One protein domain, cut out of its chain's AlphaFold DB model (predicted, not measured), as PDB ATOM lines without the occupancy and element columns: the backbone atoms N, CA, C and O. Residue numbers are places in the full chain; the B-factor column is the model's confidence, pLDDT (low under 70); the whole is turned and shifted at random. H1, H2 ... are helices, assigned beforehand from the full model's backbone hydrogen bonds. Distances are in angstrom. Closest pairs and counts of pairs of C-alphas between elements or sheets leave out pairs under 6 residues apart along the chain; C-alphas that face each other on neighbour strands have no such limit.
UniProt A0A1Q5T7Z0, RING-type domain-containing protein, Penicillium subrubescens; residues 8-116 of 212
ATOM      1  N   ILE A   8     221.700 160.169 174.874       69.31
ATOM      2  CA  ILE A   8     223.054 160.193 175.464       69.31
ATOM      3  C   ILE A   8     224.055 159.452 174.556       69.31
ATOM      4  O   ILE A   8     225.254 159.462 174.809       69.31
ATOM      5  N   ARG A   9     223.561 158.812 173.491       72.81
ATOM      6  CA  ARG A   9     224.346 157.961 172.600       72.81
ATOM      7  C   ARG A   9     225.342 158.763 171.775       72.81
ATOM      8  O   ARG A   9     224.982 159.788 171.196       72.81
ATOM      9  N   GLY A  10     226.551 158.222 171.659       72.56
ATOM     10  CA  GLY A  10     227.634 158.780 170.849       72.56
ATOM     11  C   GLY A  10     228.716 159.486 171.665       72.56
ATOM     12  O   GLY A  10     229.569 160.146 171.074       72.56
ATOM     13  N   LEU A  11     228.693 159.359 172.995       81.69
ATOM     14  CA  LEU A  11     229.790 159.794 173.861       81.69
ATOM     15  C   LEU A  11     230.764 158.629 174.099       81.69
ATOM     16  O   LEU A  11     230.489 157.477 173.766       81.69
ATOM     17  N   ASP A  12     231.919 158.913 174.702       89.56
ATOM     18  CA  ASP A  12     232.785 157.842 175.185       89.56
ATOM     19  C   ASP A  12     232.101 157.062 176.326       89.56
ATOM     20  O   ASP A  12     231.272 157.598 177.069       89.56
ATOM     21  N   TYR A  13     232.490 155.796 176.501       89.12
ATOM     22  CA  TYR A  13     231.914 154.898 177.508       89.12
ATOM     23  C   TYR A  13     231.840 155.512 178.913       89.12
ATOM     24  O   TYR A  13     230.841 155.346 179.615       89.12
ATOM     25  N   THR A  14     232.885 156.230 179.335       91.31
ATOM     26  CA  THR A  14     232.937 156.812 180.681       91.31
ATOM     27  C   THR A  14     231.883 157.900 180.835       91.31
ATOM     28  O   THR A  14     231.211 157.962 181.869       91.31
ATOM     29  N   SER A  15     231.722 158.738 179.816       92.94
ATOM     30  CA  SER A  15     230.721 159.801 179.793       92.94
ATOM     31  C   SER A  15     229.294 159.250 179.763       92.94
ATOM     32  O   SER A  15     228.477 159.671 180.585       92.94
ATOM     33  N   GLU A  16     228.995 158.263 178.905       93.12
ATOM     34  CA  GLU A  16     227.663 157.633 178.858       93.12
ATOM     35  C   GLU A  16     227.310 156.959 180.188       93.12
ATOM     36  O   GLU A  16     226.233 157.186 180.746       93.12
ATOM     37  N   TYR A  17     228.248 156.190 180.748       93.88
ATOM     38  CA  TYR A  17     228.071 155.522 182.033       93.88
ATOM     39  C   TYR A  17     227.745 156.524 183.145       93.88
ATOM     40  O   TYR A  17     226.762 156.359 183.871       93.88
ATOM     41  N   ARG A  18     228.537 157.598 183.266       93.81
ATOM     42  CA  ARG A  18     228.325 158.634 184.289       93.81
ATOM     43  C   ARG A  18     226.990 159.346 184.104       93.81
ATOM     44  O   ARG A  18     226.280 159.549 185.087       93.81
ATOM     45  N   ALA A  19     226.628 159.692 182.870       94.81
ATOM     46  CA  ALA A  19     225.352 160.330 182.574       94.81
ATOM     47  C   ALA A  19     224.171 159.438 182.992       94.81
ATOM     48  O   ALA A  19     223.264 159.896 183.691       94.81
ATOM     49  N   LEU A  20     224.213 158.145 182.657       95.50
ATOM     50  CA  LEU A  20     223.184 157.185 183.055       95.50
ATOM     51  C   LEU A  20     223.113 156.998 184.576       95.50
ATOM     52  O   LEU A  20     222.013 156.941 185.125       95.50
ATOM     53  N   GLN A  21     224.247 156.967 185.282       95.50
ATOM     54  CA  GLN A  21     224.250 156.911 186.748       95.50
ATOM     55  C   GLN A  21     223.614 158.148 187.385       95.50
ATOM     56  O   GLN A  21     222.804 158.020 188.304       95.50
ATOM     57  N   VAL A  22     223.937 159.343 186.884       96.69
ATOM     58  CA  VAL A  22     223.334 160.593 187.366       96.69
ATOM     59  C   VAL A  22     221.824 160.578 187.138       96.69
ATOM     60  O   VAL A  22     221.066 160.891 188.058       96.69
ATOM     61  N   LEU A  23     221.364 160.148 185.960       97.12
ATOM     62  CA  LEU A  23     219.934 160.001 185.687       97.12
ATOM     63  C   LEU A  23     219.275 158.965 186.598       97.12
ATOM     64  O   LEU A  23     218.175 159.200 187.095       97.12
ATOM     65  N   GLN A  24     219.943 157.845 186.871       97.12
ATOM     66  CA  GLN A  24     219.446 156.827 187.789       97.12
ATOM     67  C   GLN A  24     219.257 157.398 189.204       97.12
ATOM     68  O   GLN A  24     218.201 157.192 189.806       97.12
ATOM     69  N   VAL A  25     220.238 158.140 189.733       97.75
ATOM     70  CA  VAL A  25     220.121 158.859 191.017       97.75
ATOM     71  C   VAL A  25     218.946 159.834 190.974       97.75
ATOM     72  O   VAL A  25     218.061 159.776 191.832       97.75
ATOM     73  N   TYR A  26     218.904 160.691 189.952       98.00
ATOM     74  CA  TYR A  26     217.889 161.726 189.792       98.00
ATOM     75  C   TYR A  26     216.469 161.147 189.779       98.00
ATOM     76  O   TYR A  26     215.628 161.540 190.593       98.00
ATOM     77  N   PHE A  27     216.196 160.158 188.923       98.12
ATOM     78  CA  PHE A  27     214.865 159.560 188.856       98.12
ATOM     79  C   PHE A  27     214.521 158.768 190.120       98.12
ATOM     80  O   PHE A  27     213.367 158.793 190.535       98.12
ATOM     81  N   THR A  28     215.491 158.150 190.805       97.81
ATOM     82  CA  THR A  28     215.235 157.491 192.101       97.81
ATOM     83  C   THR A  28     214.772 158.496 193.160       97.81
ATOM     84  O   THR A  28     213.807 158.249 193.888       97.81
ATOM     85  N   VAL A  29     215.408 159.670 193.218       98.06
ATOM     86  CA  VAL A  29     214.987 160.764 194.107       98.06
ATOM     87  C   VAL A  29     213.570 161.228 193.763       98.06
ATOM     88  O   VAL A  29     212.748 161.404 194.668       98.06
ATOM     89  N   LEU A  30     213.251 161.374 192.474       98.19
ATOM     90  CA  LEU A  30     211.905 161.744 192.035       98.19
ATOM     91  C   LEU A  30     210.857 160.679 192.383       98.19
ATOM     92  O   LEU A  30     209.803 161.044 192.900       98.19
ATOM     93  N   VAL A  31     211.142 159.387 192.179       97.06
ATOM     94  CA  VAL A  31     210.251 158.286 192.593       97.06
ATOM     95  C   VAL A  31     209.963 158.392 194.088       97.06
ATOM     96  O   VAL A  31     208.804 158.417 194.499       97.06
ATOM     97  N   ASN A  32     211.002 158.553 194.910       97.44
ATOM     98  CA  ASN A  32     210.852 158.697 196.356       97.44
ATOM     99  C   ASN A  32     210.048 159.939 196.753       97.44
ATOM    100  O   ASN A  32     209.308 159.907 197.739       97.44
ATOM    101  N   ARG A  33     210.151 161.033 195.993       97.75
ATOM    102  CA  ARG A  33     209.312 162.220 196.188       97.75
ATOM    103  C   ARG A  33     207.841 161.919 195.892       97.75
ATOM    104  O   ARG A  33     207.000 162.272 196.719       97.75
ATOM    105  N   GLN A  34     207.534 161.236 194.786       96.75
ATOM    106  CA  GLN A  34     206.153 160.854 194.462       96.75
ATOM    107  C   GLN A  34     205.575 159.891 195.506       96.75
ATOM    108  O   GLN A  34     204.460 160.083 195.985       96.75
ATOM    109  N   LEU A  35     206.354 158.906 195.956       95.19
ATOM    110  CA  LEU A  35     205.927 157.965 196.994       95.19
ATOM    111  C   LEU A  35     205.591 158.665 198.319       95.19
ATOM    112  O   LEU A  35     204.549 158.392 198.917       95.19
ATOM    113  N   ARG A  36     206.429 159.614 198.758       96.44
ATOM    114  CA  ARG A  36     206.148 160.424 199.956       96.44
ATOM    115  C   ARG A  36     204.908 161.294 199.783       96.44
ATOM    116  O   ARG A  36     204.090 161.363 200.695       96.44
ATOM    117  N   ARG A  37     204.743 161.934 198.620       96.56
ATOM    118  CA  ARG A  37     203.563 162.763 198.340       96.56
ATOM    119  C   ARG A  37     202.283 161.931 198.363       96.56
ATOM    120  O   ARG A  37     201.319 162.322 199.014       96.56
ATOM    121  N   ARG A  38     202.294 160.761 197.725       95.12
ATOM    122  CA  ARG A  38     201.176 159.818 197.770       95.12
ATOM    123  C   ARG A  38     200.858 159.393 199.207       95.12
ATOM    124  O   ARG A  38     199.695 159.441 199.587       95.12
ATOM    125  N   LEU A  39     201.863 159.049 200.021       93.06
ATOM    126  CA  LEU A  39     201.656 158.722 201.441       93.06
ATOM    127  C   LEU A  39     200.958 159.866 202.190       93.06
ATOM    128  O   LEU A  39     200.009 159.615 202.925       93.06
ATOM    129  N   GLN A  40     201.398 161.111 201.997       94.38
ATOM    130  CA  GLN A  40     200.784 162.274 202.646       94.38
ATOM    131  C   GLN A  40     199.312 162.446 202.254       94.38
ATOM    132  O   GLN A  40     198.485 162.768 203.107       94.38
ATOM    133  N   LEU A  41     198.977 162.225 200.979       93.81
ATOM    134  CA  LEU A  41     197.594 162.277 200.506       93.81
ATOM    135  C   LEU A  41     196.758 161.141 201.100       93.81
ATOM    136  O   LEU A  41     195.673 161.397 201.613       93.81
ATOM    137  N   GLU A  42     197.283 159.913 201.115       91.50
ATOM    138  CA  GLU A  42     196.607 158.781 201.753       91.50
ATOM    139  C   GLU A  42     196.354 159.048 203.240       91.50
ATOM    140  O   GLU A  42     195.227 158.913 203.706       91.50
ATOM    141  N   GLN A  43     197.357 159.532 203.975       90.62
ATOM    142  CA  GLN A  43     197.201 159.922 205.376       90.62
ATOM    143  C   GLN A  43     196.164 161.032 205.552       90.62
ATOM    144  O   GLN A  43     195.353 160.951 206.470       90.62
ATOM    145  N   LYS A  44     196.154 162.046 204.676       91.31
ATOM    146  CA  LYS A  44     195.164 163.128 204.715       91.31
ATOM    147  C   LYS A  44     193.740 162.585 204.596       91.31
ATOM    148  O   LYS A  44     192.905 163.007 205.381       91.31
ATOM    149  N   VAL A  45     193.495 161.641 203.686       88.19
ATOM    150  CA  VAL A  45     192.185 160.979 203.537       88.19
ATOM    151  C   VAL A  45     191.854 160.113 204.759       88.19
ATOM    152  O   VAL A  45     190.710 160.075 205.195       88.19
ATOM    153  N   MET A  46     192.842 159.434 205.352       86.00
ATOM    154  CA  MET A  46     192.615 158.548 206.504       86.00
ATOM    155  C   MET A  46     192.351 159.280 207.823       86.00
ATOM    156  O   MET A  46     191.758 158.680 208.723       86.00
ATOM    157  N   ARG A  47     192.803 160.534 207.977       85.56
ATOM    158  CA  ARG A  47     192.668 161.287 209.239       85.56
ATOM    159  C   ARG A  47     191.218 161.384 209.702       85.56
ATOM    160  O   ARG A  47     190.949 161.111 210.871       85.56
ATOM    161  N   ASP A  48     190.315 161.664 208.772       79.50
ATOM    162  CA  ASP A  48     188.905 161.931 209.068       79.50
ATOM    163  C   ASP A  48     188.055 160.648 209.110       79.50
ATOM    164  O   ASP A  48     186.885 160.674 209.486       79.50
ATOM    165  N   LEU A  49     188.642 159.494 208.767       81.50
ATOM    166  CA  LEU A  49     187.951 158.209 208.814       81.50
ATOM    167  C   LEU A  49     188.016 157.575 210.214       81.50
ATOM    168  O   LEU A  49     189.084 157.577 210.843       81.50
ATOM    169  N   PRO A  50     186.921 156.941 210.684       83.75
ATOM    170  CA  PRO A  50     186.936 156.089 211.871       83.75
ATOM    171  C   PRO A  50     187.986 154.980 211.756       83.75
ATOM    172  O   PRO A  50     188.194 154.441 210.668       83.75
ATOM    173  N   ALA A  51     188.602 154.582 212.874       82.81
ATOM    174  CA  ALA A  51     189.669 153.575 212.887       82.81
ATOM    175  C   ALA A  51     189.345 152.274 212.111       82.81
ATOM    176  O   ALA A  51     190.207 151.845 211.346       82.81
ATOM    177  N   PRO A  52     188.124 151.696 212.180       81.19
ATOM    178  CA  PRO A  52     187.775 150.493 211.411       81.19
ATOM    179  C   PRO A  52     187.764 150.687 209.887       81.19
ATOM    180  O   PRO A  52     187.803 149.715 209.142       81.19
ATOM    181  N   ARG A  53     187.676 151.937 209.413       74.25
ATOM    182  CA  ARG A  53     187.653 152.299 207.988       74.25
ATOM    183  C   ARG A  53     189.013 152.762 207.469       74.25
ATOM    184  O   ARG A  53     189.145 153.050 206.282       74.25
ATOM    185  N   ARG A  54     190.023 152.854 208.337       81.50
ATOM    186  CA  ARG A  54     191.386 153.198 207.929       81.50
ATOM    187  C   ARG A  54     192.053 151.959 207.349       81.50
ATOM    188  O   ARG A  54     192.125 150.925 208.004       81.50
ATOM    189  N   PHE A  55     192.580 152.064 206.135       77.06
ATOM    190  CA  PHE A  55     193.408 151.007 205.560       77.06
ATOM    191  C   PHE A  55     194.891 151.264 205.848       77.06
ATOM    192  O   PHE A  55     195.332 152.395 206.062       77.06
ATOM    193  N   ARG A  56     195.693 150.194 205.830       73.31
ATOM    194  CA  ARG A  56     197.140 150.277 206.040       73.31
ATOM    195  C   ARG A  56     197.822 150.850 204.798       73.31
ATOM    196  O   ARG A  56     197.863 150.193 203.760       73.31
ATOM    197  N   THR A  57     198.406 152.040 204.912       80.81
ATOM    198  CA  THR A  57     199.313 152.549 203.877       80.81
ATOM    199  C   THR A  57     200.673 151.865 203.984       80.81
ATOM    200  O   THR A  57     201.229 151.713 205.072       80.81
ATOM    201  N   ILE A  58     201.218 151.464 202.839       85.44
ATOM    202  CA  ILE A  58     202.550 150.873 202.717       85.44
ATOM    203  C   ILE A  58     203.417 151.841 201.919       85.44
ATOM    204  O   ILE A  58     203.080 152.188 200.787       85.44
ATOM    205  N   LEU A  59     204.533 152.265 202.512       88.19
ATOM    206  CA  LEU A  59     205.553 153.077 201.860       88.19
ATOM    207  C   LEU A  59     206.847 152.268 201.775       88.19
ATOM    208  O   LEU A  59     207.461 151.980 202.797       88.19
ATOM    209  N   LEU A  60     207.276 151.953 200.554       90.50
ATOM    210  CA  LEU A  60     208.593 151.385 200.283       90.50
ATOM    211  C   LEU A  60     209.363 152.355 199.401       90.50
ATOM    212  O   LEU A  60     209.030 152.512 198.228       90.50
ATOM    213  N   LEU A  61     210.358 153.022 199.978       92.62
ATOM    214  CA  LEU A  61     211.239 153.909 199.227       92.62
ATOM    215  C   LEU A  61     212.258 153.093 198.432       92.62
ATOM    216  O   LEU A  61     212.737 152.055 198.886       92.62
ATOM    217  N   GLU A  62     212.599 153.593 197.253       91.44
ATOM    218  CA  GLU A  62     213.673 153.049 196.439       91.44
ATOM    219  C   GLU A  62     215.035 153.472 197.011       91.44
ATOM    220  O   GLU A  62     215.220 154.649 197.348       91.44
ATOM    221  N   PRO A  63     216.006 152.551 197.128       93.31
ATOM    222  CA  PRO A  63     217.346 152.895 197.579       93.31
ATOM    223  C   PRO A  63     218.023 153.799 196.545       93.31
ATOM    224  O   PRO A  63     218.133 153.443 195.371       93.31
ATOM    225  N   VAL A  64     218.487 154.972 196.982       93.75
ATOM    226  CA  VAL A  64     219.211 155.904 196.109       93.75
ATOM    227  C   VAL A  64     220.595 155.318 195.820       93.75
ATOM    228  O   VAL A  64     221.349 155.085 196.765       93.75
ATOM    229  N   PRO A  65     220.939 155.046 194.547       92.56
ATOM    230  CA  PRO A  65     222.246 154.499 194.207       92.56
ATOM    231  C   PRO A  65     223.349 155.526 194.489       92.56
ATOM    232  O   PRO A  65     223.131 156.732 194.395       92.56
ATOM    233  N   THR A  66     224.550 155.050 194.798       91.50
ATOM    234  CA  THR A  66     225.751 155.888 194.883       91.50
ATOM    235  C   THR A  66     226.448 155.945 193.530       91.50
ATOM    236  O   THR A  66     226.453 154.957 192.795       91.50
ATOM    237  N   LEU A  67     227.072 157.079 193.213       91.44
ATOM    238  CA  LEU A  67     227.925 157.184 192.030       91.44
ATOM    239  C   LEU A  67     229.137 156.261 192.186       91.44
ATOM    240  O   LEU A  67     229.736 156.196 193.261       91.44
ATOM    241  N   SER A  68     229.507 155.562 191.117       89.06
ATOM    242  CA  SER A  68     230.666 154.670 191.108       89.06
ATOM    243  C   SER A  68     231.552 154.948 189.904       89.06
ATOM    244  O   SER A  68     231.147 155.569 188.923       89.06
ATOM    245  N   LYS A  69     232.804 154.498 189.976       87.25
ATOM    246  CA  LYS A  69     233.679 154.540 188.804       87.25
ATOM    247  C   LYS A  69     233.151 153.552 187.750       87.25
ATOM    248  O   LYS A  69     232.651 152.495 188.146       87.25
ATOM    249  N   PRO A  70     233.265 153.871 186.449       86.50
ATOM    250  CA  PRO A  70     232.995 152.892 185.409       86.50
ATOM    251  C   PRO A  70     233.906 151.675 185.606       86.50
ATOM    252  O   PRO A  70     235.102 151.857 185.864       86.50
ATOM    253  N   PRO A  71     233.372 150.450 185.530       86.56
ATOM    254  CA  PRO A  71     234.190 149.250 185.575       86.56
ATOM    255  C   PRO A  71     235.102 149.163 184.341       86.56
ATOM    256  O   PRO A  71     234.748 149.603 183.248       86.56
ATOM    257  N   THR A  72     236.289 148.580 184.512       86.00
ATOM    258  CA  THR A  72     237.183 148.254 183.393       86.00
ATOM    259  C   THR A  72     236.686 146.966 182.743       86.00
ATOM    260  O   THR A  72     236.739 145.911 183.368       86.00
ATOM    261  N   LEU A  73     236.162 147.060 181.521       84.50
ATOM    262  CA  LEU A  73     235.411 145.988 180.864       84.50
ATOM    263  C   LEU A  73     235.829 145.802 179.401       84.50
ATOM    264  O   LEU A  73     236.322 146.732 178.762       84.50
ATOM    265  N   ILE A  74     235.579 144.605 178.865       81.88
ATOM    266  CA  ILE A  74     235.640 144.336 177.422       81.88
ATOM    267  C   ILE A  74     234.395 144.893 176.709       81.88
ATOM    268  O   ILE A  74     233.373 145.166 177.338       81.88
ATOM    269  N   ALA A  75     234.462 145.049 175.384       78.12
ATOM    270  CA  ALA A  75     233.428 145.731 174.595       78.12
ATOM    271  C   ALA A  75     232.002 145.165 174.777       78.12
ATOM    272  O   ALA A  75     231.047 145.931 174.890       78.12
ATOM    273  N   THR A  76     231.846 143.839 174.858       81.06
ATOM    274  CA  THR A  76     230.541 143.192 175.087       81.06
ATOM    275  C   THR A  76     229.957 143.542 176.457       81.06
ATOM    276  O   THR A  76     228.771 143.849 176.574       81.06
ATOM    277  N   ASP A  77     230.794 143.569 177.492       88.50
ATOM    278  CA  ASP A  77     230.373 143.872 178.861       88.50
ATOM    279  C   ASP A  77     230.051 145.357 179.038       88.50
ATOM    280  O   ASP A  77     229.143 145.711 179.795       88.50
ATOM    281  N   ILE A  78     230.741 146.229 178.294       87.75
ATOM    282  CA  ILE A  78     230.412 147.653 178.192       87.75
ATOM    283  C   ILE A  78     228.978 147.824 177.681       87.75
ATOM    284  O   ILE A  78     228.175 148.492 178.337       87.75
ATOM    285  N   GLN A  79     228.639 147.193 176.553       87.62
ATOM    286  CA  GLN A  79     227.315 147.326 175.946       87.62
ATOM    287  C   GLN A  79     226.214 146.787 176.865       87.62
ATOM    288  O   GLN A  79     225.209 147.466 177.080       87.62
ATOM    289  N   ASN A  80     226.432 145.621 177.477       91.00
ATOM    290  CA  ASN A  80     225.498 145.038 178.442       91.00
ATOM    291  C   ASN A  80     225.291 145.951 179.661       91.00
ATOM    292  O   ASN A  80     224.160 146.161 180.105       91.00
ATOM    293  N   THR A  81     226.372 146.537 180.183       91.62
ATOM    294  CA  THR A  81     226.323 147.461 181.326       91.62
ATOM    295  C   THR A  81     225.532 148.723 180.992       91.62
ATOM    296  O   THR A  81     224.660 149.125 181.766       91.62
ATOM    297  N   LEU A  82     225.802 149.341 179.839       92.25
ATOM    298  CA  LEU A  82     225.079 150.532 179.394       92.25
ATOM    299  C   LEU A  82     223.601 150.218 179.147       92.25
ATOM    300  O   LEU A  82     222.745 150.933 179.658       92.25
ATOM    301  N   GLN A  83     223.280 149.113 178.468       93.00
ATOM    302  CA  GLN A  83     221.897 148.707 178.203       93.00
ATOM    303  C   GLN A  83     221.109 148.426 179.492       93.00
ATOM    304  O   GLN A  83     219.928 148.779 179.603       93.00
ATOM    305  N   PHE A  84     221.752 147.807 180.483       93.69
ATOM    306  CA  PHE A  84     221.159 147.595 181.799       93.69
ATOM    307  C   PHE A  84     220.846 148.928 182.492       93.69
ATOM    308  O   PHE A  84     219.730 149.123 182.985       93.69
ATOM    309  N   LEU A  85     221.796 149.869 182.499       94.25
ATOM    310  CA  LEU A  85     221.595 151.198 183.076       94.25
ATOM    311  C   LEU A  85     220.519 151.996 182.326       94.25
ATOM    312  O   LEU A  85     219.637 152.559 182.972       94.25
ATOM    313  N   GLU A  86     220.534 151.995 180.990       95.00
ATOM    314  CA  GLU A  86     219.505 152.611 180.138       95.00
ATOM    315  C   GLU A  86     218.115 152.072 180.491       95.00
ATOM    316  O   GLU A  86     217.173 152.837 180.716       95.00
ATOM    317  N   THR A  87     217.987 150.747 180.597       94.56
ATOM    318  CA  THR A  87     216.730 150.094 180.970       94.56
ATOM    319  C   THR A  87     216.287 150.525 182.361       94.56
ATOM    320  O   THR A  87     215.137 150.914 182.546       94.56
ATOM    321  N   LYS A  88     217.195 150.535 183.338       94.50
ATOM    322  CA  LYS A  88     216.873 150.950 184.705       94.50
ATOM    323  C   LYS A  88     216.429 152.411 184.780       94.50
ATOM    324  O   LYS A  88     215.461 152.717 185.472       94.50
ATOM    325  N   VAL A  89     217.104 153.303 184.058       96.19
ATOM    326  CA  VAL A  89     216.739 154.723 183.952       96.19
ATOM    327  C   VAL A  89     215.357 154.880 183.321       96.19
ATOM    328  O   VAL A  89     214.535 155.622 183.860       96.19
ATOM    329  N   ARG A  90     215.071 154.150 182.236       95.75
ATOM    330  CA  ARG A  90     213.751 154.139 181.590       95.75
ATOM    331  C   ARG A  90     212.658 153.708 182.568       95.75
ATOM    332  O   ARG A  90     211.715 154.461 182.779       95.75
ATOM    333  N   LEU A  91     212.839 152.575 183.249       95.12
ATOM    334  CA  LEU A  91     211.868 152.082 184.232       95.12
ATOM    335  C   LEU A  91     211.662 153.073 185.386       95.12
ATOM    336  O   LEU A  91     210.532 153.302 185.809       95.12
ATOM    337  N   LEU A  92     212.726 153.700 185.897       96.38
ATOM    338  CA  LEU A  92     212.598 154.727 186.936       96.38
ATOM    339  C   LEU A  92     211.814 155.946 186.438       96.38
ATOM    340  O   LEU A  92     210.977 156.463 187.176       96.38
ATOM    341  N   ARG A  93     212.045 156.391 185.201       96.50
ATOM    342  CA  ARG A  93     211.285 157.483 184.583       96.50
ATOM    343  C   ARG A  93     209.805 157.126 184.451       96.50
ATOM    344  O   ARG A  93     208.967 157.907 184.895       96.50
ATOM    345  N   ASP A  94     209.487 155.946 183.928       95.38
ATOM    346  CA  ASP A  94     208.103 155.482 183.773       95.38
ATOM    347  C   ASP A  94     207.390 155.422 185.132       95.38
ATOM    348  O   ASP A  94     206.246 155.853 185.277       95.38
ATOM    349  N   ARG A  95     208.109 155.001 186.181       95.88
ATOM    350  CA  ARG A  95     207.618 155.026 187.566       95.88
ATOM    351  C   ARG A  95     207.362 156.427 188.100       95.88
ATOM    352  O   ARG A  95     206.413 156.608 188.864       95.88
ATOM    353  N   VAL A  96     208.185 157.411 187.739       97.31
ATOM    354  CA  VAL A  96     207.940 158.816 188.097       97.31
ATOM    355  C   VAL A  96     206.654 159.307 187.447       97.31
ATOM    356  O   VAL A  96     205.820 159.880 188.147       97.31
ATOM    357  N   GLU A  97     206.477 159.069 186.147       97.31
ATOM    358  CA  GLU A  97     205.273 159.494 185.428       97.31
ATOM    359  C   GLU A  97     204.027 158.800 185.975       97.31
ATOM    360  O   GLU A  97     203.041 159.468 186.291       97.31
ATOM    361  N   LYS A  98     204.109 157.492 186.242       96.19
ATOM    362  CA  LYS A  98     203.009 156.779 186.888       96.19
ATOM    363  C   LYS A  98     202.713 157.325 188.283       96.19
ATOM    364  O   LYS A  98     201.558 157.491 188.655       96.19
ATOM    365  N   GLY A  99     203.742 157.669 189.058       96.25
ATOM    366  CA  GLY A  99     203.582 158.316 190.359       96.25
ATOM    367  C   GLY A  99     202.823 159.644 190.278       96.25
ATOM    368  O   GLY A  99     201.943 159.885 191.105       96.25
ATOM    369  N   LYS A 100     203.117 160.475 189.267       97.62
ATOM    370  CA  LYS A 100     202.386 161.728 189.013       97.62
ATOM    371  C   LYS A 100     200.926 161.461 188.659       97.62
ATOM    372  O   LYS A 100     200.056 162.094 189.243       97.62
ATOM    373  N   GLU A 101     200.660 160.509 187.764       97.50
ATOM    374  CA  GLU A 101     199.298 160.107 187.384       97.50
ATOM    375  C   GLU A 101     198.470 159.717 188.618       97.50
ATOM    376  O   GLU A 101     197.369 160.224 188.814       97.50
ATOM    377  N   LEU A 102     199.031 158.885 189.503       96.62
ATOM    378  CA  LEU A 102     198.351 158.454 190.726       96.62
ATOM    379  C   LEU A 102     198.074 159.609 191.690       96.62
ATOM    380  O   LEU A 102     197.006 159.652 192.294       96.62
ATOM    381  N   ILE A 103     199.026 160.527 191.862       96.88
ATOM    382  CA  ILE A 103     198.852 161.696 192.731       96.88
ATOM    383  C   ILE A 103     197.751 162.603 192.190       96.88
ATOM    384  O   ILE A 103     196.842 162.945 192.943       96.88
ATOM    385  N   SER A 104     197.802 162.928 190.898       97.44
ATOM    386  CA  SER A 104     196.781 163.742 190.237       97.44
ATOM    387  C   SER A 104     195.401 163.099 190.345       97.44
ATOM    388  O   SER A 104     194.422 163.786 190.627       97.44
ATOM    389  N   GLU A 105     195.311 161.776 190.184       96.69
ATOM    390  CA  GLU A 105     194.044 161.059 190.299       96.69
ATOM    391  C   GLU A 105     193.506 161.050 191.737       96.69
ATOM    392  O   GLU A 105     192.309 161.249 191.942       96.69
ATOM    393  N   ILE A 106     194.368 160.892 192.750       94.88
ATOM    394  CA  ILE A 106     193.958 161.026 194.158       94.88
ATOM    395  C   ILE A 106     193.427 162.439 194.418       94.88
ATOM    396  O   ILE A 106     192.345 162.587 194.980       94.88
ATOM    397  N   GLU A 107     194.159 163.475 194.006       96.44
ATOM    398  CA  GLU A 107     193.760 164.869 194.219       96.44
ATOM    399  C   GLU A 107     192.431 165.189 193.522       96.44
ATOM    400  O   GLU A 107     191.532 165.748 194.155       96.44
ATOM    401  N   ARG A 108     192.252 164.744 192.270       95.81
ATOM    402  CA  ARG A 108     190.987 164.866 191.530       95.81
ATOM    403  C   ARG A 108     189.833 164.187 192.268       95.81
ATOM    404  O   ARG A 108     188.750 164.755 192.377       95.81
ATOM    405  N   ARG A 109     190.045 162.976 192.793       93.62
ATOM    406  CA  ARG A 109     189.012 162.245 193.545       93.62
ATOM    407  C   ARG A 109     188.687 162.892 194.883       93.62
ATOM    408  O   ARG A 109     187.527 162.906 195.264       93.62
ATOM    409  N   MET A 110     189.676 163.456 195.571       92.50
ATOM    410  CA  MET A 110     189.467 164.172 196.834       92.50
ATOM    411  C   MET A 110     188.611 165.434 196.672       92.50
ATOM    412  O   MET A 110     188.001 165.874 197.641       92.50
ATOM    413  N   GLN A 111     188.569 166.024 195.475       94.31
ATOM    414  CA  GLN A 111     187.701 167.164 195.163       94.31
ATOM    415  C   GLN A 111     186.255 166.747 194.852       94.31
ATOM    416  O   GLN A 111     185.368 167.596 194.830       94.31
ATOM    417  N   ASN A 112     186.002 165.459 194.618       91.75
ATOM    418  CA  ASN A 112     184.679 164.945 194.301       91.75
ATOM    419  C   ASN A 112     184.030 164.323 195.546       91.75
ATOM    420  O   ASN A 112     184.372 163.212 195.946       91.75
ATOM    421  N   SER A 113     183.038 165.011 196.114       87.75
ATOM    422  CA  SER A 113     182.314 164.572 197.316       87.75
ATOM    423  C   SER A 113     181.521 163.272 197.144       87.75
ATOM    424  O   SER A 113     181.166 162.654 198.144       87.75
ATOM    425  N   SER A 114     181.260 162.831 195.908       89.00
ATOM    426  CA  SER A 114     180.604 161.540 195.650       89.00
ATOM    427  C   SER A 114     181.517 160.330 195.871       89.00
ATOM    428  O   SER A 114     181.019 159.210 195.921       89.00
ATOM    429  N   ILE A 115     182.833 160.537 196.011       87.81
ATOM    430  CA  ILE A 115     183.814 159.457 196.157       87.81
ATOM    431  C   ILE A 115     184.150 159.272 197.631       87.81
ATOM    432  O   ILE A 115     184.820 160.114 198.233       87.81
ATOM    433  N   ALA A 116     183.730 158.148 198.213       83.50
ATOM    434  CA  ALA A 116     183.935 157.893 199.639       83.50
ATOM    435  C   ALA A 116     185.397 157.540 199.952       83.50
ATOM    436  O   ALA A 116     185.932 157.954 200.984       83.50
TER     437      ALA A 116
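AT A GLANCE: This is residues 8 to 116 of the 212 residues of the protein "RING-type domain-containing protein" of Penicillium subrubescens (UniProt A0A1Q5T7Z0). Two long helices, H1 and then H2, lie side by side and run the same way at a shallow tilt, and the long link between them, residues 48 to 74, runs back the length of the resulting rod. Residues 47 to 53 stand free at one end. You read 109 residues, all helix in class, with two named helices and no named strand; the whole is only just loose, close to extended, with a radius of gyration of the C-alphas of 19.3 A and spans of 60 by 22 by 17 A.

HOW THE PARTS SIT: H1, residues 13 to 47, and H2, residues 75 to 110, touch, with 37 pairs of C-alphas within 8 A. Look at Val 31 and Val 96, whose C-alphas are their closest, 5.1 A apart. Their lines stand at a shallow tilt of 22 degrees, the same way. In both helices, every O i to N i+4 pair is within hydrogen-bond range.

IN THESE COORDINATES: Find C-alpha 13 at (231.914, 154.898, 177.508); from there H1 runs 50.9 A to C-alpha 47. H2 runs 52.6 A from C-alpha 75 to C-alpha 110 at (189.467, 164.172, 196.834).

THE WHOLE: The C-alphas farthest apart are those of Pro 50 and Ile 74, 60.8 A. The link H1 to H2 is long, with 27 residues. The printed part has no cut, and residue 8 has pLDDT under 70.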